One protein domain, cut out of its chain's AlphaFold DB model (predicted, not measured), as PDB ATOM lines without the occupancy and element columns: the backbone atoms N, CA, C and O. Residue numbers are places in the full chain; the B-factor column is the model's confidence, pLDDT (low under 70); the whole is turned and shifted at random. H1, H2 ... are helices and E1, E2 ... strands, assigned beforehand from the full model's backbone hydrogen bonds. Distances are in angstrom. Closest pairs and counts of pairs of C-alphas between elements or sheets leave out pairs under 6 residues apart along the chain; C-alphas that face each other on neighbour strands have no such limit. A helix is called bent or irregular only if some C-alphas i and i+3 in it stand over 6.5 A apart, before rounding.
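This is residues 86 to 269 of the 278 residues of an uncharacterized protein of Aeromonas veronii (UniProt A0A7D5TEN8). Two twisted sheets next to each other, E1 E5 E2 E10 and the branched E6 E7 E8 E9, make the body, and the hairpin E3 and E4 reaches out from one end as a long arm. H3 covers one face of the first sheet, H1 and H4 are over one face of the second, H2 sits by the arm's base and H5 lies at the end away from the arm. The printed part has 184 residues, with five named helices and ten named strands in the order H1 E1 H2 H3 E2 E3 E4 E5 E6 E7 H4 E8 E9 H5 E10, of mixed class. The whole is elongated, 70 by 41 by 27 A, and only just loose, close to compact, with a radius of gyration of the C-alphas of 19.4 A.

E5, residues 184 to 190, is antiparallel to E1, residues 98 to 105, with N 102 and O 187 within hydrogen-bond range at 2.8 A. E5 is also antiparallel to E2, residues 150 to 155, with N 152 and O 188 at 2.8 A. E2 is parallel to E10, residues 265 to 268, with N 153 and O 266 at 2.8 A. H3, residues 129 to 144, is on this sheet at a height of 8.7 A, two layers, its closest C-alphas to E2 being Cys 139 and Ala 151, 6.0 A apart. H2, residues 111 to 118, touches residues 130 to 134 of H3 alone, about perpendicular at 84 degrees, closest at C-alphas Lys 118 and Glu 131, 4.4 A. E1, H2, H3 and E2 form a split strand-helix-strand unit, two strands running the same way with E5 between them, its crossover right-handed. E3, residues 159 to 169, and E4, residues 172 to 182, form a hairpin, with N 165 and O 176 at 2.9 A; E4 runs on into E5 at 41 degrees. E9, residues 242 to 250, has E6, residues 198 to 200, and E7, residues 206 to 209, on one side and its hairpin partner E8, residues 232 to 239, on the other; the three pairs are antiparallel, with N 199 and O 249, N 208 and O 243, and N 246 and O 234 each at 2.9 A. H1, residues 86 to 97, is on this branched sheet at a height of 8.0 A, with C-alphas Glu 86 and Ile 234 of E8 closest at 5.7 A. H4, residues 210 to 225, is on the same face at 9.4 A, irregular, with a kink of 99 degrees near residue 217 and C-alphas 215 and 218 9.7 A apart. H5, residues 253 to 258, is irregular too, with C-alphas 254 and 257 7.6 A apart. Each O i to N i+4 pair is within range in H1, H2 and H3, against 7 of 12 in H4 and 0 of 2 in H5, where 2 of 3 O i to N i+3 pairs are.

H1 begins at C-alpha 86 (10.282, 6.296, 0.858), the arm turns at C-alpha 171 (22.157, 8.910, 64.479), and E10 ends at C-alpha 268 (12.789, 11.850, 21.102). From first to last C-alpha E4 measures 30.4 A, E3 29.7 A, E9 26.0 A and H3 22.2 A.

The C-alphas of Gly 171 and Tyr 254 are the two farthest apart, 70.3 A. The printed part has no cut and no long link. The mean pLDDT of the printed part is 85.2; residues 107 to 109, 213, 215 to 226, 228 and 254 to 259 are under 70.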
ATOM      1  N   GLU A  86      10.035   6.820  -0.480       84.38
ATOM      2  CA  GLU A  86      10.282   6.296   0.858       84.38
ATOM      3  C   GLU A  86      11.416   5.274   0.860       84.38
ATOM      4  O   GLU A  86      12.362   5.405   1.627       84.38
ATOM      5  N   LYS A  87      11.364   4.275  -0.029       84.88
ATOM      6  CA  LYS A  87      12.385   3.226  -0.138       84.88
ATOM      7  C   LYS A  87      13.732   3.804  -0.580       84.88
ATOM      8  O   LYS A  87      14.766   3.334  -0.118       84.88
ATOM      9  N   HIS A  88      13.728   4.842  -1.417       87.25
ATOM     10  CA  HIS A  88      14.950   5.527  -1.839       87.25
ATOM     11  C   HIS A  88      15.554   6.364  -0.705       87.25
ATOM     12  O   HIS A  88      16.744   6.264  -0.413       87.25
ATOM     13  N   CYS A  89      14.739   7.157  -0.009       90.81
ATOM     14  CA  CYS A  89      15.226   7.946   1.122       90.81
ATOM     15  C   CYS A  89      15.639   7.051   2.301       90.81
ATOM     16  O   CYS A  89      16.597   7.362   3.003       90.81
ATOM     17  N   LEU A  90      14.977   5.905   2.480       92.94
ATOM     18  CA  LEU A  90      15.354   4.900   3.467       92.94
ATOM     19  C   LEU A  90      16.693   4.235   3.122       92.94
ATOM     20  O   LEU A  90      17.510   4.038   4.019       92.94
ATOM     21  N   SER A  91      16.966   3.945   1.842       92.31
ATOM     22  CA  SER A  91      18.290   3.448   1.442       92.31
ATOM     23  C   SER A  91      19.372   4.507   1.660       92.31
ATOM     24  O   SER A  91      20.446   4.188   2.151       92.31
ATOM     25  N   ILE A  92      19.090   5.787   1.384       94.31
ATOM     26  CA  ILE A  92      20.014   6.886   1.716       94.31
ATOM     27  C   ILE A  92      20.297   6.923   3.224       94.31
ATOM     28  O   ILE A  92      21.457   7.044   3.625       94.31
ATOM     29  N   TRP A  93      19.261   6.800   4.060       95.88
ATOM     30  CA  TRP A  93      19.432   6.752   5.508       95.88
ATOM     31  C   TRP A  93      20.374   5.621   5.921       95.88
ATOM     32  O   TRP A  93      21.392   5.901   6.545       95.88
ATOM     33  N   HIS A  94      20.090   4.377   5.534       93.81
ATOM     34  CA  HIS A  94      20.891   3.230   5.962       93.81
ATOM     35  C   HIS A  94      22.293   3.184   5.346       93.81
ATOM     36  O   HIS A  94      23.250   2.870   6.049       93.81
ATOM     37  N   ASP A  95      22.434   3.524   4.063       93.00
ATOM     38  CA  ASP A  95      23.680   3.295   3.324       93.00
ATOM     39  C   ASP A  95      24.636   4.493   3.368       93.00
ATOM     40  O   ASP A  95      25.838   4.336   3.134       93.00
ATOM     41  N   LYS A  96      24.112   5.712   3.569       94.25
ATOM     42  CA  LYS A  96      24.880   6.961   3.413       94.25
ATOM     43  C   LYS A  96      24.925   7.811   4.674       94.25
ATOM     44  O   LYS A  96      25.963   8.417   4.935       94.25
ATOM     45  N   LEU A  97      23.829   7.885   5.430       95.06
ATOM     46  CA  LEU A  97      23.725   8.799   6.571       95.06
ATOM     47  C   LEU A  97      23.961   8.119   7.915       95.06
ATOM     48  O   LEU A  97      24.684   8.673   8.741       95.06
ATOM     49  N   GLN A  98      23.377   6.949   8.157       94.75
ATOM     50  CA  GLN A  98      23.516   6.228   9.414       94.75
ATOM     51  C   GLN A  98      24.950   5.705   9.550       94.75
ATOM     52  O   GLN A  98      25.455   4.985   8.694       94.75
ATOM     53  N   SER A  99      25.620   6.088  10.634       92.88
ATOM     54  CA  SER A  99      27.010   5.690  10.907       92.88
ATOM     55  C   SER A  99      27.091   4.561  11.924       92.88
ATOM     56  O   SER A  99      27.826   3.599  11.721       92.88
ATOM     57  N   ALA A 100      26.333   4.661  13.017       92.81
ATOM     58  CA  ALA A 100      26.355   3.677  14.089       92.81
ATOM     59  C   ALA A 100      25.058   3.678  14.906       92.81
ATOM     60  O   ALA A 100      24.221   4.583  14.808       92.81
ATOM     61  N   LYS A 101      24.924   2.650  15.747       93.81
ATOM     62  CA  LYS A 101      23.850   2.485  16.725       93.81
ATOM     63  C   LYS A 101      24.447   2.172  18.097       93.81
ATOM     64  O   LYS A 101      25.366   1.365  18.195       93.81
ATOM     65  N   GLY A 102      23.913   2.803  19.134       90.94
ATOM     66  CA  GLY A 102      24.249   2.565  20.535       90.94
ATOM     67  C   GLY A 102      23.007   2.366  21.390       90.94
ATOM     68  O   GLY A 102      21.877   2.541  20.925       90.94
ATOM     69  N   PHE A 103      23.236   2.004  22.646       90.19
ATOM     70  CA  PHE A 103      22.194   1.659  23.604       90.19
ATOM     71  C   PHE A 103      22.545   2.230  24.978       90.19
ATOM     72  O   PHE A 103      23.714   2.237  25.360       90.19
ATOM     73  N   ASP A 104      21.526   2.684  25.697       87.69
ATOM     74  CA  ASP A 104      21.592   3.127  27.088       87.69
ATOM     75  C   ASP A 104      20.492   2.394  27.864       87.69
ATOM     76  O   ASP A 104      19.329   2.794  27.850       87.69
ATOM     77  N   PHE A 105      20.831   1.243  28.443       84.50
ATOM     78  CA  PHE A 105      19.861   0.366  29.095       84.50
ATOM     79  C   PHE A 105      19.965   0.487  30.605       84.50
ATOM     80  O   PHE A 105      20.795  -0.163  31.237       84.50
ATOM     81  N   ASP A 106      19.059   1.268  31.190       80.38
ATOM     82  CA  ASP A 106      18.949   1.406  32.642       80.38
ATOM     83  C   ASP A 106      18.746   0.061  33.343       80.38
ATOM     84  O   ASP A 106      19.214  -0.116  34.459       80.38
ATOM     85  N   SER A 107      18.110  -0.917  32.690       69.06
ATOM     86  CA  SER A 107      17.926  -2.268  33.239       69.06
ATOM     87  C   SER A 107      19.238  -3.020  33.491       69.06
ATOM     88  O   SER A 107      19.273  -3.927  34.322       69.06
ATOM     89  N   LEU A 108      20.315  -2.650  32.792       67.25
ATOM     90  CA  LEU A 108      21.656  -3.203  32.996       67.25
ATOM     91  C   LEU A 108      22.431  -2.459  34.092       67.25
ATOM     92  O   LEU A 108      23.520  -2.884  34.480       67.25
ATOM     93  N   HIS A 109      21.880  -1.355  34.594       69.56
ATOM     94  CA  HIS A 109      22.500  -0.493  35.580       69.56
ATOM     95  C   HIS A 109      21.758  -0.581  36.918       69.56
ATOM     96  O   HIS A 109      20.534  -0.538  37.004       69.56
ATOM     97  N   GLY A 110      22.514  -0.708  38.010       71.88
ATOM     98  CA  GLY A 110      21.932  -0.679  39.349       71.88
ATOM     99  C   GLY A 110      21.263   0.667  39.649       71.88
ATOM    100  O   GLY A 110      21.620   1.702  39.082       71.88
ATOM    101  N   LEU A 111      20.334   0.667  40.608       75.31
ATOM    102  CA  LEU A 111      19.569   1.855  41.001       75.31
ATOM    103  C   LEU A 111      20.462   3.060  41.358       75.31
ATOM    104  O   LEU A 111      20.077   4.201  41.114       75.31
ATOM    105  N   ASP A 112      21.653   2.832  41.907       75.38
ATOM    106  CA  ASP A 112      22.581   3.907  42.277       75.38
ATOM    107  C   ASP A 112      23.156   4.643  41.063       75.38
ATOM    108  O   ASP A 112      23.227   5.872  41.074       75.38
ATOM    109  N   SER A 113      23.447   3.921  39.979       76.56
ATOM    110  CA  SER A 113      23.848   4.524  38.702       76.56
ATOM    111  C   SER A 113      22.717   5.392  38.140       76.56
ATOM    112  O   SER A 113      22.921   6.538  37.746       76.56
ATOM    113  N   ILE A 114      21.479   4.890  38.186       77.94
ATOM    114  CA  ILE A 114      20.304   5.635  37.710       77.94
ATOM    115  C   ILE A 114      20.084   6.905  38.553       77.94
ATOM    116  O   ILE A 114      19.760   7.964  38.014       77.94
ATOM    117  N   LYS A 115      20.303   6.859  39.875       80.44
ATOM    118  CA  LYS A 115      20.211   8.050  40.742       80.44
ATOM    119  C   LYS A 115      21.240   9.117  40.386       80.44
ATOM    120  O   LYS A 115      20.911  10.301  40.448       80.44
ATOM    121  N   GLU A 116      22.465   8.721  40.055       81.88
ATOM    122  CA  GLU A 116      23.527   9.659  39.694       81.88
ATOM    123  C   GLU A 116      23.186  10.405  38.398       81.88
ATOM    124  O   GLU A 116      23.225  11.637  38.348       81.88
ATOM    125  N   TYR A 117      22.765   9.664  37.372       83.94
ATOM    126  CA  TYR A 117      22.647  10.189  36.013       83.94
ATOM    127  C   TYR A 117      21.231  10.597  35.595       83.94
ATOM    128  O   TYR A 117      21.067  11.394  34.670       83.94
ATOM    129  N   LYS A 118      20.194  10.100  36.276       84.50
ATOM    130  CA  LYS A 118      18.786  10.281  35.881       84.50
ATOM    131  C   LYS A 118      17.874  10.681  37.042       84.50
ATOM    132  O   LYS A 118      16.659  10.466  37.014       84.50
ATOM    133  N   ARG A 119      18.427  11.353  38.062       89.00
ATOM    134  CA  ARG A 119      17.619  11.988  39.114       89.00
ATOM    135  C   ARG A 119      16.584  12.936  38.511       89.00
ATOM    136  O   ARG A 119      16.918  13.871  37.777       89.00
ATOM    137  N   HIS A 120      15.333  12.753  38.916       90.06
ATOM    138  CA  HIS A 120      14.209  13.539  38.434       90.06
ATOM    139  C   HIS A 120      13.734  14.528  39.496       90.06
ATOM    140  O   HIS A 120      13.338  14.156  40.598       90.06
ATOM    141  N   THR A 121      13.781  15.817  39.170       88.38
ATOM    142  CA  THR A 121      13.356  16.897  40.079       88.38
ATOM    143  C   THR A 121      12.229  17.744  39.504       88.38
ATOM    144  O   THR A 121      11.796  18.701  40.146       88.38
ATOM    145  N   ARG A 122      11.781  17.451  38.276       87.94
ATOM    146  CA  ARG A 122      10.670  18.178  37.662       87.94
ATOM    147  C   ARG A 122       9.349  17.726  38.283       87.94
ATOM    148  O   ARG A 122       9.240  16.627  38.822       87.94
ATOM    149  N   ARG A 123       8.352  18.611  38.216       85.94
ATOM    150  CA  ARG A 123       6.982  18.307  38.655       85.94
ATOM    151  C   ARG A 123       6.215  17.482  37.623       85.94
ATOM    152  O   ARG A 123       5.344  16.717  38.009       85.94
ATOM    153  N   ASP A 124       6.540  17.659  36.345       87.75
ATOM    154  CA  ASP A 124       5.995  16.900  35.220       87.75
ATOM    155  C   ASP A 124       6.899  15.703  34.866       87.75
ATOM    156  O   ASP A 124       7.989  15.542  35.422       87.75
ATOM    157  N   ASN A 125       6.462  14.886  33.906       86.06
ATOM    158  CA  ASN A 125       7.220  13.732  33.409       86.06
ATOM    159  C   ASN A 125       8.226  14.100  32.303       86.06
ATOM    160  O   ASN A 125       8.816  13.211  31.695       86.06
ATOM    161  N   GLY A 126       8.445  15.391  32.026       88.00
ATOM    162  CA  GLY A 126       9.373  15.836  30.986       88.00
ATOM    163  C   GLY A 126      10.837  15.521  31.316       88.00
ATOM    164  O   GLY A 126      11.186  15.267  32.465       88.00
ATOM    165  N   ILE A 127      11.722  15.590  30.318       90.69
ATOM    166  CA  ILE A 127      13.158  15.312  30.511       90.69
ATOM    167  C   ILE A 127      13.772  16.304  31.508       90.69
ATOM    168  O   ILE A 127      13.645  17.531  31.364       90.69
ATOM    169  N   GLY A 128      14.437  15.761  32.530       89.44
ATOM    170  CA  GLY A 128      15.127  16.516  33.576       89.44
ATOM    171  C   GLY A 128      16.464  17.106  33.114       89.44
ATOM    172  O   GLY A 128      17.048  16.672  32.129       89.44
ATOM    173  N   LYS A 129      17.001  18.091  33.851       91.62
ATOM    174  CA  LYS A 129      18.323  18.675  33.534       91.62
ATOM    175  C   LYS A 129      19.469  17.671  33.704       91.62
ATOM    176  O   LYS A 129      20.409  17.706  32.922       91.62
ATOM    177  N   VAL A 130      19.404  16.833  34.740       91.88
ATOM    178  CA  VAL A 130      20.436  15.821  35.037       91.88
ATOM    179  C   VAL A 130      20.440  14.760  33.940       91.88
ATOM    180  O   VAL A 130      21.448  14.578  33.271       91.88
ATOM    181  N   GLU A 131      19.265  14.194  33.672       91.81
ATOM    182  CA  GLU A 131      19.039  13.241  32.588       91.81
ATOM    183  C   GLU A 131      19.477  13.784  31.220       91.81
ATOM    184  O   GLU A 131      20.214  13.117  30.503       91.81
ATOM    185  N   ARG A 132      19.086  15.018  30.864       93.50
ATOM    186  CA  ARG A 132      19.497  15.637  29.595       93.50
ATOM    187  C   ARG A 132      21.016  15.712  29.465       93.50
ATOM    188  O   ARG A 132      21.535  15.362  28.415       93.50
ATOM    189  N   ARG A 133      21.723  16.140  30.516       94.38
ATOM    190  CA  ARG A 133      23.194  16.213  30.503       94.38
ATOM    191  C   ARG A 133      23.830  14.840  30.340       94.38
ATOM    192  O   ARG A 133      24.830  14.727  29.644       94.38
ATOM    193  N   HIS A 134      23.264  13.814  30.974       92.81
ATOM    194  CA  HIS A 134      23.736  12.447  30.800       92.81
ATOM    195  C   HIS A 134      23.571  11.988  29.345       92.81
ATOM    196  O   HIS A 134      24.555  11.579  28.734       92.81
ATOM    197  N   ILE A 135      22.374  12.160  28.770       94.75
ATOM    198  CA  ILE A 135      22.082  11.842  27.362       94.75
ATOM    199  C   ILE A 135      23.030  12.596  26.420       94.75
ATOM    200  O   ILE A 135      23.641  12.007  25.531       94.75
ATOM    201  N   GLU A 136      23.199  13.901  26.629       96.06
ATOM    202  CA  GLU A 136      24.116  14.716  25.834       96.06
ATOM    203  C   GLU A 136      25.557  14.203  25.954       96.06
ATOM    204  O   GLU A 136      26.235  14.058  24.941       96.06
ATOM    205  N   SER A 137      26.007  13.849  27.161       95.19
ATOM    206  CA  SER A 137      27.356  13.333  27.405       95.19
ATOM    207  C   SER A 137      27.617  11.996  26.705       95.19
ATOM    208  O   SER A 137      28.688  11.823  26.119       95.19
ATOM    209  N   ILE A 138      26.684  11.040  26.762       94.69
ATOM    210  CA  ILE A 138      26.862   9.734  26.104       94.69
ATOM    211  C   ILE A 138      26.818   9.880  24.579       94.69
ATOM    212  O   ILE A 138      27.667   9.313  23.891       94.69
ATOM    213  N   CYS A 139      25.914  10.712  24.048       96.69
ATOM    214  CA  CYS A 139      25.842  11.005  22.620       96.69
ATOM    215  C   CYS A 139      27.118  11.694  22.127       96.69
ATOM    216  O   CYS A 139      27.692  11.256  21.135       96.69
ATOM    217  N   GLN A 140      27.611  12.714  22.839       96.00
ATOM    218  CA  GLN A 140      28.871  13.390  22.507       96.00
ATOM    219  C   GLN A 140      30.040  12.412  22.498       96.00
ATOM    220  O   GLN A 140      30.804  12.386  21.536       96.00
ATOM    221  N   LYS A 141      30.154  11.565  23.528       95.06
ATOM    222  CA  LYS A 141      31.208  10.550  23.600       95.06
ATOM    223  C   LYS A 141      31.160   9.622  22.386       95.06
ATOM    224  O   LYS A 141      32.191   9.394  21.769       95.06
ATOM    225  N   MET A 142      29.984   9.122  22.011       95.12
ATOM    226  CA  MET A 142      29.829   8.274  20.825       95.12
ATOM    227  C   MET A 142      30.171   9.004  19.518       95.12
ATOM    228  O   MET A 142      30.845   8.444  18.655       95.12
ATOM    229  N   MET A 143      29.747  10.261  19.380       95.38
ATOM    230  CA  MET A 143      30.065  11.086  18.214       95.38
ATOM    231  C   MET A 143      31.574  11.326  18.079       95.38
ATOM    232  O   MET A 143      32.091  11.246  16.975       95.38
ATOM    233  N   MET A 144      32.304  11.531  19.182       93.12
ATOM    234  CA  MET A 144      33.764  11.723  19.157       93.12
ATOM    235  C   MET A 144      34.544  10.523  18.600       93.12
ATOM    236  O   MET A 144      35.639  10.707  18.075       93.12
ATOM    237  N   TYR A 145      34.002   9.306  18.713       90.00
ATOM    238  CA  TYR A 145      34.628   8.080  18.203       90.00
ATOM    239  C   TYR A 145      34.053   7.627  16.851       90.00
ATOM    240  O   TYR A 145      34.265   6.487  16.441       90.00
ATOM    241  N   SER A 146      33.314   8.495  16.158       88.81
ATOM    242  CA  SER A 146      32.723   8.212  14.847       88.81
ATOM    243  C   SER A 146      32.851   9.417  13.911       88.81
ATOM    244  O   SER A 146      33.314  10.485  14.300       88.81
ATOM    245  N   ASP A 147      32.432   9.257  12.656       90.50
ATOM    246  CA  ASP A 147      32.303  10.352  11.689       90.50
ATOM    247  C   ASP A 147      30.934  11.061  11.771       90.50
ATOM    248  O   ASP A 147      30.525  11.771  10.849       90.50
ATOM    249  N   ALA A 148      30.208  10.869  12.877       95.31
ATOM    250  CA  ALA A 148      28.866  11.392  13.074       95.31
ATOM    251  C   ALA A 148      28.857  12.877  13.463       95.31
ATOM    252  O   ALA A 148      29.534  13.307  14.397       95.31
ATOM    253  N   LYS A 149      27.996  13.656  12.801       95.44
ATOM    254  CA  LYS A 149      27.715  15.063  13.142       95.44
ATOM    255  C   LYS A 149      26.452  15.230  13.977       95.44
ATOM    256  O   LYS A 149      26.283  16.268  14.614       95.44
ATOM    257  N   TYR A 150      25.579  14.225  13.964       96.75
ATOM    258  CA  TYR A 150      24.308  14.245  14.671       96.75
ATOM    259  C   TYR A 150      24.097  12.949  15.456       96.75
ATOM    260  O   TYR A 150      24.478  11.867  15.003       96.75
ATOM    261  N   ALA A 151      23.440  13.060  16.606       97.44
ATOM    262  CA  ALA A 151      22.951  11.945  17.401       97.44
ATOM    263  C   ALA A 151      21.451  12.101  17.669       97.44
ATOM    264  O   ALA A 151      20.962  13.186  17.989       97.44
ATOM    265  N   ILE A 152      20.725  10.995  17.560       97.00
ATOM    266  CA  ILE A 152      19.290  10.909  17.818       97.00
ATOM    267  C   ILE A 152      19.113   9.921  18.968       97.00
ATOM    268  O   ILE A 152      19.288   8.717  18.783       97.00
ATOM    269  N   PHE A 153      18.820  10.437  20.159       96.19
ATOM    270  CA  PHE A 153      18.504   9.628  21.332       96.19
ATOM    271  C   PHE A 153      16.997   9.386  21.387       96.19
ATOM    272  O   PHE A 153      16.212  10.331  21.313       96.19
ATOM    273  N   ILE A 154      16.589   8.131  21.539       95.19
ATOM    274  CA  ILE A 154      15.193   7.708  21.456       95.19
ATOM    275  C   ILE A 154      14.836   6.918  22.710       95.19
ATOM    276  O   ILE A 154      15.387   5.841  22.938       95.19
ATOM    277  N   TYR A 155      13.872   7.424  23.475       92.06
ATOM    278  CA  TYR A 155      13.144   6.634  24.463       92.06
ATOM    279  C   TYR A 155      11.883   6.062  23.820       92.06
ATOM    280  O   TYR A 155      10.971   6.811  23.474       92.06
ATOM    281  N   PHE A 156      11.821   4.737  23.689       87.00
ATOM    282  CA  PHE A 156      10.585   4.047  23.305       87.00
ATOM    283  C   PHE A 156       9.624   3.915  24.489       87.00
ATOM    284  O   PHE A 156       8.411   4.055  24.325       87.00
ATOM    285  N   GLU A 157      10.184   3.715  25.680       84.56
ATOM    286  CA  GLU A 157       9.482   3.662  26.956       84.56
ATOM    287  C   GLU A 157      10.334   4.376  28.002       84.56
ATOM    288  O   GLU A 157      11.541   4.136  28.110       84.56
ATOM    289  N   ARG A 158       9.719   5.304  28.735       88.50
ATOM    290  CA  ARG A 158      10.370   6.060  29.801       88.50
ATOM    291  C   ARG A 158       9.348   6.412  30.857       88.50
ATOM    292  O   ARG A 158       8.381   7.112  30.570       88.50
ATOM    293  N   ASP A 159       9.675   6.074  32.090       88.25
ATOM    294  CA  ASP A 159       8.843   6.333  33.250       88.25
ATOM    295  C   ASP A 159       9.615   7.075  34.336       88.25
ATOM    296  O   ASP A 159      10.848   7.122  34.364       88.25
ATOM    297  N   VAL A 160       8.863   7.697  35.241       89.38
ATOM    298  CA  VAL A 160       9.401   8.346  36.435       89.38
ATOM    299  C   VAL A 160       8.840   7.623  37.646       89.38
ATOM    300  O   VAL A 160       7.636   7.677  37.894       89.38
ATOM    301  N   PHE A 161       9.711   7.009  38.438       87.31
ATOM    302  CA  PHE A 161       9.309   6.272  39.636       87.31
ATOM    303  C   PHE A 161       9.892   6.897  40.894       87.31
ATOM    304  O   PHE A 161      10.955   7.529  40.898       87.31
ATOM    305  N   GLU A 162       9.165   6.704  41.988       88.88
ATOM    306  CA  GLU A 162       9.621   7.083  43.314       88.88
ATOM    307  C   GLU A 162      10.493   5.977  43.904       88.88
ATOM    308  O   GLU A 162      10.158   4.797  43.829       88.88
ATOM    309  N   HIS A 163      11.583   6.364  44.556       83.38
ATOM    310  CA  HIS A 163      12.394   5.454  45.350       83.38
ATOM    311  C   HIS A 163      12.470   5.938  46.799       83.38
ATOM    312  O   HIS A 163      12.368   7.134  47.098       83.38
ATOM    313  N   LYS A 164      12.650   4.983  47.711       85.06
ATOM    314  CA  LYS A 164      12.848   5.219  49.142       85.06
ATOM    315  C   LYS A 164      14.201   4.655  49.525       85.06
ATOM    316  O   LYS A 164      14.485   3.503  49.221       85.06
ATOM    317  N   GLU A 165      15.006   5.458  50.197       76.50
ATOM    318  CA  GLU A 165      16.287   5.017  50.732       76.50
ATOM    319  C   GLU A 165      16.343   5.268  52.232       76.50
ATOM    320  O   GLU A 165      16.015   6.377  52.669       76.50
ATOM    321  N   PRO A 166      16.766   4.277  53.027       77.62
ATOM    322  CA  PRO A 166      17.120   4.521  54.409       77.62
ATOM    323  C   PRO A 166      18.381   5.390  54.449       77.62
ATOM    324  O   PRO A 166      19.390   5.083  53.820       77.62
ATOM    325  N   ILE A 167      18.314   6.486  55.193       82.38
ATOM    326  CA  ILE A 167      19.451   7.352  55.493       82.38
ATOM    327  C   ILE A 167      19.558   7.511  57.008       82.38
ATOM    328  O   ILE A 167      18.551   7.552  57.713       82.38
ATOM    329  N   VAL A 168      20.780   7.609  57.521       74.25
ATOM    330  CA  VAL A 168      21.016   7.939  58.930       74.25
ATOM    331  C   VAL A 168      21.372   9.413  59.004       74.25
ATOM    332  O   VAL A 168      22.396   9.847  58.483       74.25
ATOM    333  N   THR A 169      20.514  10.192  59.648       72.31
ATOM    334  CA  THR A 169      20.730  11.623  59.894       72.31
ATOM    335  C   THR A 169      20.752  11.841  61.394       72.31
ATOM    336  O   THR A 169      19.774  11.531  62.070       72.31
ATOM    337  N   ASN A 170      21.870  12.357  61.912       78.25
ATOM    338  CA  ASN A 170      22.084  12.600  63.343       78.25
ATOM    339  C   ASN A 170      21.855  11.352  64.218       78.25
ATOM    340  O   ASN A 170      21.247  11.436  65.278       78.25
ATOM    341  N   GLY A 171      22.298  10.179  63.751       78.88
ATOM    342  CA  GLY A 171      22.157   8.910  64.479       78.88
ATOM    343  C   GLY A 171      20.759   8.280  64.439       78.88
ATOM    344  O   GLY A 171      20.609   7.139  64.865       78.88
ATOM    345  N   SER A 172      19.757   8.964  63.877       78.94
ATOM    346  CA  SER A 172      18.389   8.450  63.747       78.94
ATOM    347  C   SER A 172      18.122   7.911  62.334       78.94
ATOM    348  O   SER A 172      18.426   8.607  61.354       78.94
ATOM    349  N   PRO A 173      17.524   6.711  62.187       81.19
ATOM    350  CA  PRO A 173      17.084   6.210  60.891       81.19
ATOM    351  C   PRO A 173      15.963   7.096  60.340       81.19
ATOM    352  O   PRO A 173      14.971   7.356  61.020       81.19
ATOM    353  N   SER A 174      16.089   7.540  59.095       83.44
ATOM    354  CA  SER A 174      15.022   8.219  58.362       83.44
ATOM    355  C   SER A 174      14.952   7.717  56.918       83.44
ATOM    356  O   SER A 174      15.825   6.988  56.453       83.44
ATOM    357  N   ILE A 175      13.871   8.048  56.208       82.56
ATOM    358  CA  ILE A 175      13.667   7.636  54.813       82.56
ATOM    359  C   ILE A 175      13.765   8.864  53.915       82.56
ATOM    360  O   ILE A 175      12.933   9.771  53.992       82.56
ATOM    361  N   LYS A 176      14.730   8.857  52.998       81.75
ATOM    362  CA  LYS A 176      14.812   9.827  51.911       81.75
ATOM    363  C   LYS A 176      13.959   9.341  50.748       81.75
ATOM    364  O   LYS A 176      14.203   8.273  50.191       81.75
ATOM    365  N   LYS A 177      12.957  10.135  50.373       83.62
ATOM    366  CA  LYS A 177      12.200   9.925  49.134       83.62
ATOM    367  C   LYS A 177      12.883  10.668  47.991       83.62
ATOM    368  O   LYS A 177      13.261  11.831  48.144       83.62
ATOM    369  N   GLY A 178      13.017  10.008  46.852       86.62
ATOM    370  CA  GLY A 178      13.526  10.600  45.621       86.62
ATOM    371  C   GLY A 178      12.738  10.120  44.410       86.62
ATOM    372  O   GLY A 178      11.906   9.222  44.514       86.62
ATOM    373  N   LYS A 179      12.986  10.752  43.264       90.19
ATOM    374  CA  LYS A 179      12.434  10.349  41.972       90.19
ATOM    375  C   LYS A 179      13.571  10.157  40.987       90.19
ATOM    376  O   LYS A 179      14.515  10.955  40.972       90.19
ATOM    377  N   VAL A 180      13.456   9.134  40.160       89.62
ATOM    378  CA  VAL A 180      14.367   8.868  39.048       89.62
ATOM    379  C   VAL A 180      13.548   8.629  37.792       89.62
ATOM    380  O   VAL A 180      12.462   8.056  37.862       89.62
ATOM    381  N   ALA A 181      14.052   9.117  36.664       90.00
ATOM    382  CA  ALA A 181      13.561   8.716  35.360       90.00
ATOM    383  C   ALA A 181      14.348   7.477  34.930       90.00
ATOM    384  O   ALA A 181      15.574   7.504  35.013       90.00
ATOM    385  N   ALA A 182      13.679   6.419  34.485       85.19
ATOM    386  CA  ALA A 182      14.370   5.344  33.787       85.19
ATOM    387  C   ALA A 182      13.600   4.902  32.552       85.19
ATOM    388  O   ALA A 182      12.380   5.039  32.454       85.19
ATOM    389  N   GLY A 183      14.359   4.385  31.605       86.62
ATOM    390  CA  GLY A 183      13.871   3.908  30.331       86.62
ATOM    391  C   GLY A 183      15.041   3.419  29.500       86.62
ATOM    392  O   GLY A 183      16.164   3.905  29.632       86.62
ATOM    393  N   ASN A 184      14.781   2.458  28.625       86.69
ATOM    394  CA  ASN A 184      15.799   2.000  27.694       86.69
ATOM    395  C   ASN A 184      15.900   2.996  26.533       86.69
ATOM    396  O   ASN A 184      14.920   3.274  25.837       86.69
ATOM    397  N   GLY A 185      17.097   3.539  26.346       90.31
ATOM    398  CA  GLY A 185      17.437   4.467  25.282       90.31
ATOM    399  C   GLY A 185      18.130   3.777  24.114       90.31
ATOM    400  O   GLY A 185      19.009   2.931  24.299       90.31
ATOM    401  N   ILE A 186      17.778   4.174  22.895       94.31
ATOM    402  CA  ILE A 186      18.526   3.826  21.683       94.31
ATOM    403  C   ILE A 186      19.133   5.094  21.092       94.31
ATOM    404  O   ILE A 186      18.465   6.118  20.979       94.31
ATOM    405  N   ILE A 187      20.398   5.011  20.681       96.06
ATOM    406  CA  ILE A 187      21.147   6.120  20.091       96.06
ATOM    407  C   ILE A 187      21.434   5.791  18.631       96.06
ATOM    408  O   ILE A 187      22.067   4.779  18.336       96.06
ATOM    409  N   LEU A 188      20.997   6.649  17.712       97.12
ATOM    410  CA  LEU A 188      21.352   6.573  16.296       97.12
ATOM    411  C   LEU A 188      22.313   7.706  15.960       97.12
ATOM    412  O   LEU A 188      22.030   8.866  16.256       97.12
ATOM    413  N   LEU A 189      23.442   7.376  15.340       97.31
ATOM    414  CA  LEU A 189      24.424   8.359  14.901       97.31
ATOM    415  C   LEU A 189      24.304   8.595  13.396       97.31
ATOM    416  O   LEU A 189      24.252   7.638  12.619       97.31
ATOM    417  N   ALA A 190      24.330   9.858  12.974       96.94
ATOM    418  CA  ALA A 190      24.239  10.252  11.573       96.94
ATOM    419  C   ALA A 190      25.420  11.138  11.147       96.94
ATOM    420  O   ALA A 190      25.774  12.110  11.821       96.94
ATOM    421  N   LYS A 191      26.015  10.811   9.997       95.62
ATOM    422  CA  LYS A 191      27.136  11.543   9.381       95.62
ATOM    423  C   LYS A 191      26.738  12.945   8.949       95.62
ATOM    424  O   LYS A 191      27.518  13.885   9.061       95.62
ATOM    425  N   ASP A 192      25.511  13.085   8.459       93.75
ATOM    426  CA  ASP A 192      24.917  14.367   8.118       93.75
ATOM    427  C   ASP A 192      23.381  14.287   8.182       93.75
ATOM    428  O   ASP A 192      22.812  13.207   8.341       93.75
ATOM    429  N   CYS A 193      22.711  15.431   8.055       92.69
ATOM    430  CA  CYS A 193      21.259  15.522   7.876       92.69
ATOM    431  C   CYS A 193      20.875  15.826   6.418       92.69
ATOM    432  O   CYS A 193      19.695  15.924   6.095       92.69
ATOM    433  N   PHE A 194      21.863  15.990   5.533       91.44
ATOM    434  CA  PHE A 194      21.667  16.228   4.107       91.44
ATOM    435  C   PHE A 194      22.353  15.155   3.271       91.44
ATOM    436  O   PHE A 194      23.494  14.783   3.542       91.44
ATOM    437  N   TYR A 195      21.696  14.745   2.194       90.12
ATOM    438  CA  TYR A 195      22.306  13.967   1.126       90.12
ATOM    439  C   TYR A 195      21.697  14.411  -0.198       90.12
ATOM    440  O   TYR A 195      20.483  14.347  -0.362       90.12
ATOM    441  N   ASP A 196      22.517  14.896  -1.129       87.56
ATOM    442  CA  ASP A 196      22.034  15.476  -2.384       87.56
ATOM    443  C   ASP A 196      20.887  16.491  -2.159       87.56
ATOM    444  O   ASP A 196      21.001  17.451  -1.395       87.56
ATOM    445  N   GLU A 197      19.771  16.344  -2.838       86.88
ATOM    446  CA  GLU A 197      18.610  17.223  -2.698       86.88
ATOM    447  C   GLU A 197      17.717  16.888  -1.496       86.88
ATOM    448  O   GLU A 197      16.653  17.478  -1.355       86.88
ATOM    449  N   TYR A 198      18.123  15.971  -0.616       91.06
ATOM    450  CA  TYR A 198      17.300  15.489   0.491       91.06
ATOM    451  C   TYR A 198      17.780  16.019   1.841       91.06
ATOM    452  O   TYR A 198      18.951  15.890   2.206       91.06
ATOM    453  N   TYR A 199      16.847  16.588   2.600       92.75
ATOM    454  CA  TYR A 199      17.039  17.039   3.973       92.75
ATOM    455  C   TYR A 199      16.230  16.172   4.939       92.75
ATOM    456  O   TYR A 199      15.003  16.171   4.893       92.75
ATOM    457  N   PHE A 200      16.926  15.465   5.825       94.12
ATOM    458  CA  PHE A 200      16.368  14.597   6.856       94.12
ATOM    459  C   PHE A 200      16.249  15.396   8.154       94.12
ATOM    460  O   PHE A 200      17.247  15.660   8.829       94.12
ATOM    461  N   ASN A 201      15.034  15.824   8.494       92.06
ATOM    462  CA  ASN A 201      14.830  16.745   9.606       92.06
ATOM    463  C   ASN A 201      14.585  16.000  10.926       92.06
ATOM    464  O   ASN A 201      13.449  15.682  11.276       92.06
ATOM    465  N   PHE A 202      15.656  15.744  11.678       92.00
ATOM    466  CA  PHE A 202      15.580  15.011  12.945       92.00
ATOM    467  C   PHE A 202      14.794  15.753  14.038       92.00
ATOM    468  O   PHE A 202      14.153  15.101  14.853       92.00
ATOM    469  N   GLU A 203      14.779  17.093  14.042       89.00
ATOM    470  CA  GLU A 203      14.017  17.883  15.030       89.00
ATOM    471  C   GLU A 203      12.502  17.699  14.894       89.00
ATOM    472  O   GLU A 203      11.758  17.917  15.847       89.00
ATOM    473  N   GLU A 204      12.047  17.297  13.706       88.56
ATOM    474  CA  GLU A 204      10.642  17.026  13.408       88.56
ATOM    475  C   GLU A 204      10.315  15.531  13.389       88.56
ATOM    476  O   GLU A 204       9.240  15.133  12.938       88.56
ATOM    477  N   ALA A 205      11.235  14.701  13.878       90.38
ATOM    478  CA  ALA A 205      11.004  13.279  14.032       90.38
ATOM    479  C   ALA A 205       9.877  13.008  15.037       90.38
ATOM    480  O   ALA A 205       9.738  13.676  16.064       90.38
ATOM    481  N   ILE A 206       9.084  11.986  14.739       87.88
ATOM    482  CA  ILE A 206       7.881  11.619  15.485       87.88
ATOM    483  C   ILE A 206       8.001  10.158  15.903       87.88
ATOM    484  O   ILE A 206       8.301   9.297  15.078       87.88
ATOM    485  N   LEU A 207       7.749   9.879  17.181       88.69
ATOM    486  CA  LEU A 207       7.541   8.526  17.689       88.69
ATOM    487  C   LEU A 207       6.045   8.196  17.588       88.69
ATOM    488  O   LEU A 207       5.218   8.893  18.175       88.69
ATOM    489  N   ILE A 208       5.706   7.153  16.833       84.56
ATOM    490  CA  ILE A 208       4.324   6.741  16.558       84.56
ATOM    491  C   ILE A 208       4.123   5.253  16.842       84.56
ATOM    492  O   ILE A 208       5.029   4.446  16.615       84.56
ATOM    493  N   ASN A 209       2.934   4.880  17.321       84.00
ATOM    494  CA  ASN A 209       2.544   3.478  17.391       84.00
ATOM    495  C   ASN A 209       2.163   2.987  15.988       84.00
ATOM    496  O   ASN A 209       1.387   3.621  15.278       84.00
ATOM    497  N   VAL A 210       2.682   1.836  15.578       79.75
ATOM    498  CA  VAL A 210       2.351   1.193  14.303       79.75
ATOM    499  C   VAL A 210       0.848   0.916  14.208       79.75
ATOM    500  O   VAL A 210       0.290   0.990  13.118       79.75
ATOM    501  N   LEU A 211       0.167   0.674  15.332       79.81
ATOM    502  CA  LEU A 211      -1.289   0.535  15.367       79.81
ATOM    503  C   LEU A 211      -2.013   1.823  14.944       79.81
ATOM    504  O   LEU A 211      -3.030   1.733  14.262       79.81
ATOM    505  N   ASP A 212      -1.462   3.003  15.244       72.44
ATOM    506  CA  ASP A 212      -2.026   4.295  14.819       72.44
ATOM    507  C   ASP A 212      -1.835   4.530  13.309       72.44
ATOM    508  O   ASP A 212      -2.605   5.254  12.673       72.44
ATOM    509  N   LEU A 213      -0.833   3.878  12.705       69.75
ATOM    510  CA  LEU A 213      -0.578   3.918  11.263       69.75
ATOM    511  C   LEU A 213      -1.564   3.069  10.460       69.75
ATOM    512  O   LEU A 213      -1.823   3.386   9.300       69.75
ATOM    513  N   MET A 214      -2.107   1.997  11.043       71.25
ATOM    514  CA  MET A 214      -2.985   1.061  10.334       71.25
ATOM    515  C   MET A 214      -4.277   1.708   9.798       71.25
ATOM    516  O   MET A 214      -4.571   1.510   8.618       71.25
ATOM    517  N   PRO A 215      -5.052   2.489  10.583       66.88
ATOM    518  CA  PRO A 215      -6.303   3.077  10.094       66.88
ATOM    519  C   PRO A 215      -6.092   4.331   9.236       66.88
ATOM    520  O   PRO A 215      -6.898   4.630   8.357       66.88
ATOM    521  N   LEU A 216      -5.032   5.092   9.507       61.28
ATOM    522  CA  LEU A 216      -4.829   6.434   8.965       61.28
ATOM    523  C   LEU A 216      -3.825   6.480   7.802       61.28
ATOM    524  O   LEU A 216      -3.841   7.422   6.999       61.28
ATOM    525  N   GLY A 217      -2.958   5.470   7.701       68.00
ATOM    526  CA  GLY A 217      -1.822   5.449   6.789       68.00
ATOM    527  C   GLY A 217      -0.893   6.656   6.971       68.00
ATOM    528  O   GLY A 217      -1.071   7.498   7.852       68.00
ATOM    529  N   ILE A 218       0.088   6.795   6.075       66.19
ATOM    530  CA  ILE A 218       1.022   7.935   6.103       66.19
ATOM    531  C   ILE A 218       0.296   9.287   5.946       66.19
ATOM    532  O   ILE A 218       0.682  10.290   6.540       66.19
ATOM    533  N   ARG A 219      -0.824   9.307   5.209       65.94
ATOM    534  CA  ARG A 219      -1.612  10.521   4.944       65.94
ATOM    535  C   ARG A 219      -2.285  11.075   6.195       65.94
ATOM    536  O   ARG A 219      -2.487  12.284   6.294       65.94
ATOM    537  N   GLY A 220      -2.657  10.227   7.153       63.88
ATOM    538  CA  GLY A 220      -3.168  10.728   8.425       63.88
ATOM    539  C   GLY A 220      -2.074  11.323   9.306       63.88
ATOM    540  O   GLY A 220      -2.338  12.314   9.984       63.88
ATOM    541  N   ILE A 221      -0.833  10.829   9.208       66.25
ATOM    542  CA  ILE A 221       0.328  11.454   9.859       66.25
ATOM    543  C   ILE A 221       0.552  12.862   9.309       66.25
ATOM    544  O   ILE A 221       0.713  13.807  10.074       66.25
ATOM    545  N   GLU A 222       0.526  13.035   7.987       67.38
ATOM    546  CA  GLU A 222       0.679  14.351   7.352       67.38
ATOM    547  C   GLU A 222      -0.403  15.334   7.819       67.38
ATOM    548  O   GLU A 222      -0.104  16.470   8.191       67.38
ATOM    549  N   ARG A 223      -1.661  14.875   7.884       63.81
ATOM    550  CA  ARG A 223      -2.790  15.697   8.348       63.81
ATOM    551  C   ARG A 223      -2.641  16.137   9.801       63.81
ATOM    552  O   ARG A 223      -2.870  17.307  10.101       63.81
ATOM    553  N   ALA A 224      -2.263  15.228  10.692       59.62
ATOM    554  CA  ALA A 224      -2.192  15.528  12.119       59.62
ATOM    555  C   ALA A 224      -0.876  16.207  12.531       59.62
ATOM    556  O   ALA A 224      -0.888  17.067  13.410       59.62
ATOM    557  N   SER A 225       0.232  15.938  11.837       66.25
ATOM    558  CA  SER A 225       1.498  16.657  12.047       66.25
ATOM    559  C   SER A 225       1.440  18.119  11.577       66.25
ATOM    560  O   SER A 225       2.255  18.934  12.012       66.25
ATOM    561  N   LYS A 226       0.477  18.473  10.704       68.00
ATOM    562  CA  LYS A 226       0.309  19.808  10.090       68.00
ATOM    563  C   LYS A 226       1.580  20.314   9.389       68.00
ATOM    564  O   LYS A 226       1.759  21.522   9.217       68.00
ATOM    565  N   LYS A 227       2.475  19.404   8.992       70.88
ATOM    566  CA  LYS A 227       3.727  19.723   8.300       70.88
ATOM    567  C   LYS A 227       3.464  19.846   6.804       70.88
ATOM    568  O   LYS A 227       2.929  18.936   6.181       70.88
ATOM    569  N   LEU A 228       3.837  20.983   6.224       67.94
ATOM    570  CA  LEU A 228       3.683  21.251   4.794       67.94
ATOM    571  C   LEU A 228       4.992  20.970   4.052       67.94
ATOM    572  O   LEU A 228       6.072  21.236   4.575       67.94
ATOM    573  N   GLY A 229       4.886  20.468   2.821       75.62
ATOM    574  CA  GLY A 229       6.030  20.298   1.920       75.62
ATOM    575  C   GLY A 229       6.949  19.115   2.237       75.62
ATOM    576  O   GLY A 229       8.058  19.071   1.710       75.62
ATOM    577  N   VAL A 230       6.513  18.171   3.078       83.12
ATOM    578  CA  VAL A 230       7.237  16.907   3.285       83.12
ATOM    579  C   VAL A 230       7.252  16.136   1.965       83.12
ATOM    580  O   VAL A 230       6.210  15.953   1.342       83.12
ATOM    581  N   PHE A 231       8.437  15.722   1.520       84.19
ATOM    582  CA  PHE A 231       8.604  14.920   0.309       84.19
ATOM    583  C   PHE A 231       8.225  13.460   0.566       84.19
ATOM    584  O   PHE A 231       7.485  12.874  -0.217       84.19
ATOM    585  N   CYS A 232       8.714  12.886   1.666       85.94
ATOM    586  CA  CYS A 232       8.272  11.592   2.174       85.94
ATOM    587  C   CYS A 232       8.616  11.446   3.664       85.94
ATOM    588  O   CYS A 232       9.424  12.199   4.210       85.94
ATOM    589  N   TRP A 233       8.013  10.459   4.320       88.12
ATOM    590  CA  TRP A 233       8.349  10.058   5.685       88.12
ATOM    591  C   TRP A 233       9.087   8.725   5.647       88.12
ATOM    592  O   TRP A 233       8.630   7.795   4.981       88.12
ATOM    593  N   ILE A 234      10.197   8.610   6.377       91.44
ATOM    594  CA  ILE A 234      10.939   7.348   6.471       91.44
ATOM    595  C   ILE A 234      11.023   6.836   7.913       91.44
ATOM    596  O   ILE A 234      11.255   7.633   8.825       91.44
ATOM    597  N   PRO A 235      10.862   5.522   8.148       92.19
ATOM    598  CA  PRO A 235      11.115   4.925   9.450       92.19
ATOM    599  C   PRO A 235      12.624   4.778   9.663       92.19
ATOM    600  O   PRO A 235      13.282   4.027   8.952       92.19
ATOM    601  N   ILE A 236      13.189   5.481  10.645       94.38
ATOM    602  CA  ILE A 236      14.631   5.386  10.942       94.38
ATOM    603  C   ILE A 236      14.951   4.287  11.959       94.38
ATOM    604  O   ILE A 236      16.087   3.811  12.015       94.38
ATOM    605  N   ILE A 237      13.955   3.875  12.754       93.06
ATOM    606  CA  ILE A 237      14.018   2.720  13.652       93.06
ATOM    607  C   ILE A 237      12.621   2.276  14.100       93.06
ATOM    608  O   ILE A 237      11.735   3.103  14.324       93.06
ATOM    609  N   THR A 238      12.468   0.971  14.314       90.25
ATOM    610  CA  THR A 238      11.291   0.345  14.921       90.25
ATOM    611  C   THR A 238      11.721  -0.480  16.132       90.25
ATOM    612  O   THR A 238      12.743  -1.170  16.089       90.25
ATOM    613  N   HIS A 239      10.948  -0.396  17.209       87.00
ATOM    614  CA  HIS A 239      11.082  -1.220  18.403       87.00
ATOM    615  C   HIS A 239       9.681  -1.613  18.868       87.00
ATOM    616  O   HIS A 239       8.851  -0.744  19.138       87.00
ATOM    617  N   GLU A 240       9.417  -2.919  18.929       86.19
ATOM    618  CA  GLU A 240       8.085  -3.472  19.206       86.19
ATOM    619  C   GLU A 240       7.005  -2.875  18.286       86.19
ATOM    620  O   GLU A 240       7.125  -2.942  17.063       86.19
ATOM    621  N   ASN A 241       5.952  -2.285  18.854       86.12
ATOM    622  CA  ASN A 241       4.872  -1.633  18.121       86.12
ATOM    623  C   ASN A 241       5.110  -0.130  17.914       86.12
ATOM    624  O   ASN A 241       4.197   0.554  17.468       86.12
ATOM    625  N   LYS A 242       6.294   0.411  18.213       87.94
ATOM    626  CA  LYS A 242       6.601   1.835  18.048       87.94
ATOM    627  C   LYS A 242       7.661   2.047  16.971       87.94
ATOM    628  O   LYS A 242       8.622   1.292  16.845       87.94
ATOM    629  N   THR A 243       7.502   3.104  16.186       89.75
ATOM    630  CA  THR A 243       8.438   3.487  15.123       89.75
ATOM    631  C   THR A 243       8.747   4.970  15.216       89.75
ATOM    632  O   THR A 243       7.849   5.781  15.435       89.75
ATOM    633  N   VAL A 244      10.015   5.328  15.030       92.06
ATOM    634  CA  VAL A 244      10.408   6.721  14.820       92.06
ATOM    635  C   VAL A 244      10.454   6.994  13.328       92.06
ATOM    636  O   VAL A 244      11.223   6.365  12.598       92.06
ATOM    637  N   ILE A 245       9.638   7.947  12.892       91.06
ATOM    638  CA  ILE A 245       9.601   8.432  11.516       91.06
ATOM    639  C   ILE A 245      10.215   9.826  11.426       91.06
ATOM    640  O   ILE A 245      10.025  10.661  12.310       91.06
ATOM    641  N   VAL A 246      10.941  10.078  10.342       92.44
ATOM    642  CA  VAL A 246      11.574  11.367  10.046       92.44
ATOM    643  C   VAL A 246      10.981  11.929   8.757       92.44
ATOM    644  O   VAL A 246      10.913  11.190   7.767       92.44
ATOM    645  N   PRO A 247      10.577  13.212   8.732       91.81
ATOM    646  CA  PRO A 247      10.192  13.863   7.494       91.81
ATOM    647  C   PRO A 247      11.442  14.189   6.676       91.81
ATOM    648  O   PRO A 247      12.417  14.770   7.170       91.81
ATOM    649  N   VAL A 248      11.388  13.827   5.401       91.50
ATOM    650  CA  VAL A 248      12.395  14.169   4.404       91.50
ATOM    651  C   VAL A 248      11.834  15.271   3.525       91.50
ATOM    652  O   VAL A 248      10.711  15.175   3.034       91.50
ATOM    653  N   TYR A 249      12.620  16.315   3.305       88.81
ATOM    654  CA  TYR A 249      12.286  17.414   2.408       88.81
ATOM    655  C   TYR A 249      13.170  17.362   1.175       88.81
ATOM    656  O   TYR A 249      14.375  17.126   1.283       88.81
ATOM    657  N   LYS A 250      12.584  17.647   0.013       86.19
ATOM    658  CA  LYS A 250      13.350  17.901  -1.201       86.19
ATOM    659  C   LYS A 250      13.710  19.382  -1.250       86.19
ATOM    660  O   LYS A 250      12.830  20.237  -1.294       86.19
ATOM    661  N   ILE A 251      14.998  19.682  -1.212       84.75
ATOM    662  CA  ILE A 251      15.536  21.037  -1.186       84.75
ATOM    663  C   ILE A 251      16.425  21.287  -2.397       84.75
ATOM    664  O   ILE A 251      17.029  20.375  -2.957       84.75
ATOM    665  N   ASN A 252      16.543  22.554  -2.782       79.00
ATOM    666  CA  ASN A 252      17.515  22.942  -3.787       79.00
ATOM    667  C   ASN A 252      18.937  22.788  -3.199       79.00
ATOM    668  O   ASN A 252      19.242  23.415  -2.180       79.00
ATOM    669  N   PRO A 253      19.840  22.000  -3.818       70.38
ATOM    670  CA  PRO A 253      21.211  21.838  -3.333       70.38
ATOM    671  C   PRO A 253      21.951  23.168  -3.133       70.38
ATOM    672  O   PRO A 253      22.748  23.296  -2.204       70.38
ATOM    673  N   TYR A 254      21.641  24.178  -3.951       69.38
ATOM    674  CA  TYR A 254      22.257  25.504  -3.883       69.38
ATOM    675  C   TYR A 254      21.785  26.336  -2.679       69.38
ATOM    676  O   TYR A 254      22.471  27.276  -2.286       69.38
ATOM    677  N   THR A 255      20.655  25.989  -2.048       68.56
ATOM    678  CA  THR A 255      20.142  26.690  -0.857       68.56
ATOM    679  C   THR A 255      20.538  26.016   0.457       68.56
ATOM    680  O   THR A 255      20.286  26.585   1.520       68.56
ATOM    681  N   ARG A 256      21.220  24.857   0.429       61.97
ATOM    682  CA  ARG A 256      21.681  24.127   1.633       61.97
ATOM    683  C   ARG A 256      22.337  25.000   2.716       61.97
ATOM    684  O   ARG A 256      21.980  24.815   3.876       61.97
ATOM    685  N   PRO A 257      23.238  25.958   2.408       59.22
ATOM    686  CA  PRO A 257      23.895  26.771   3.439       59.22
ATOM    687  C   PRO A 257      22.935  27.668   4.232       59.22
ATOM    688  O   PRO A 257      23.261  28.081   5.340       59.22
ATOM    689  N   THR A 258      21.764  27.976   3.665       60.03
ATOM    690  CA  THR A 258      20.761  28.865   4.274       60.03
ATOM    691  C   THR A 258      19.746  28.128   5.146       60.03
ATOM    692  O   THR A 258      19.021  28.762   5.910       60.03
ATOM    693  N   HIS A 259      19.702  26.793   5.080       66.06
ATOM    694  CA  HIS A 259      18.819  26.011   5.937       66.06
ATOM    695  C   HIS A 259      19.383  25.927   7.356       66.06
ATOM    696  O   HIS A 259      20.549  25.585   7.569       66.06
ATOM    697  N   LYS A 260      18.526  26.213   8.342       71.19
ATOM    698  CA  LYS A 260      18.850  26.020   9.755       71.19
ATOM    699  C   LYS A 260      19.175  24.542   9.976       71.19
ATOM    700  O   LYS A 260      18.317  23.687   9.773       71.19
ATOM    701  N   LYS A 261      20.414  24.259  10.377       73.44
ATOM    702  CA  LYS A 261      20.829  22.907  10.756       73.44
ATOM    703  C   LYS A 261      20.154  22.513  12.071       73.44
ATOM    704  O   LYS A 261      20.011  23.384  12.937       73.44
ATOM    705  N   PRO A 262      19.762  21.240  12.224       76.94
ATOM    706  CA  PRO A 262      19.219  20.765  13.481       76.94
ATOM    707  C   PRO A 262      20.295  20.805  14.571       76.94
ATOM    708  O   PRO A 262      21.499  20.828  14.285       76.94
ATOM    709  N   ASN A 263      19.865  20.789  15.829       85.50
ATOM    710  CA  ASN A 263      20.777  20.549  16.943       85.50
ATOM    711  C   ASN A 263      21.566  19.253  16.708       85.50
ATOM    712  O   ASN A 263      21.022  18.251  16.238       85.50
ATOM    713  N   SER A 264      22.844  19.250  17.090       91.56
ATOM    714  CA  SER A 264      23.710  18.071  16.958       91.56
ATOM    715  C   SER A 264      23.195  16.869  17.753       91.56
ATOM    716  O   SER A 264      23.561  15.739  17.457       91.56
ATOM    717  N   ILE A 265      22.351  17.094  18.760       95.38
ATOM    718  CA  ILE A 265      21.720  16.045  19.557       95.38
ATOM    719  C   ILE A 265      20.223  16.321  19.600       95.38
ATOM    720  O   ILE A 265      19.789  17.384  20.044       95.38
ATOM    721  N   THR A 266      19.440  15.350  19.145       94.88
ATOM    722  CA  THR A 266      17.979  15.370  19.216       94.88
ATOM    723  C   THR A 266      17.518  14.285  20.177       94.88
ATOM    724  O   THR A 266      17.987  13.153  20.091       94.88
ATOM    725  N   ILE A 267      16.609  14.622  21.096       94.12
ATOM    726  CA  ILE A 267      16.035  13.664  22.046       94.12
ATOM    727  C   ILE A 267      14.552  13.485  21.735       94.12
ATOM    728  O   ILE A 267      13.793  14.453  21.776       94.12
ATOM    729  N   ILE A 268      14.153  12.250  21.449       91.88
ATOM    730  CA  ILE A 268      12.789  11.850  21.102       91.88
ATOM    731  C   ILE A 268      12.248  11.008  22.256       91.88
ATOM    732  O   ILE A 268      12.821   9.973  22.590       91.88
ATOM    733  N   ASN A 269      11.173  11.466  22.900       82.50
ATOM    734  CA  ASN A 269      10.638  10.811  24.100       82.50
ATOM    735  C   ASN A 269       9.113  10.929  24.274       82.50
ATOM    736  O   ASN A 269       8.609  10.742  25.380       82.50
TER     737      ASN A 269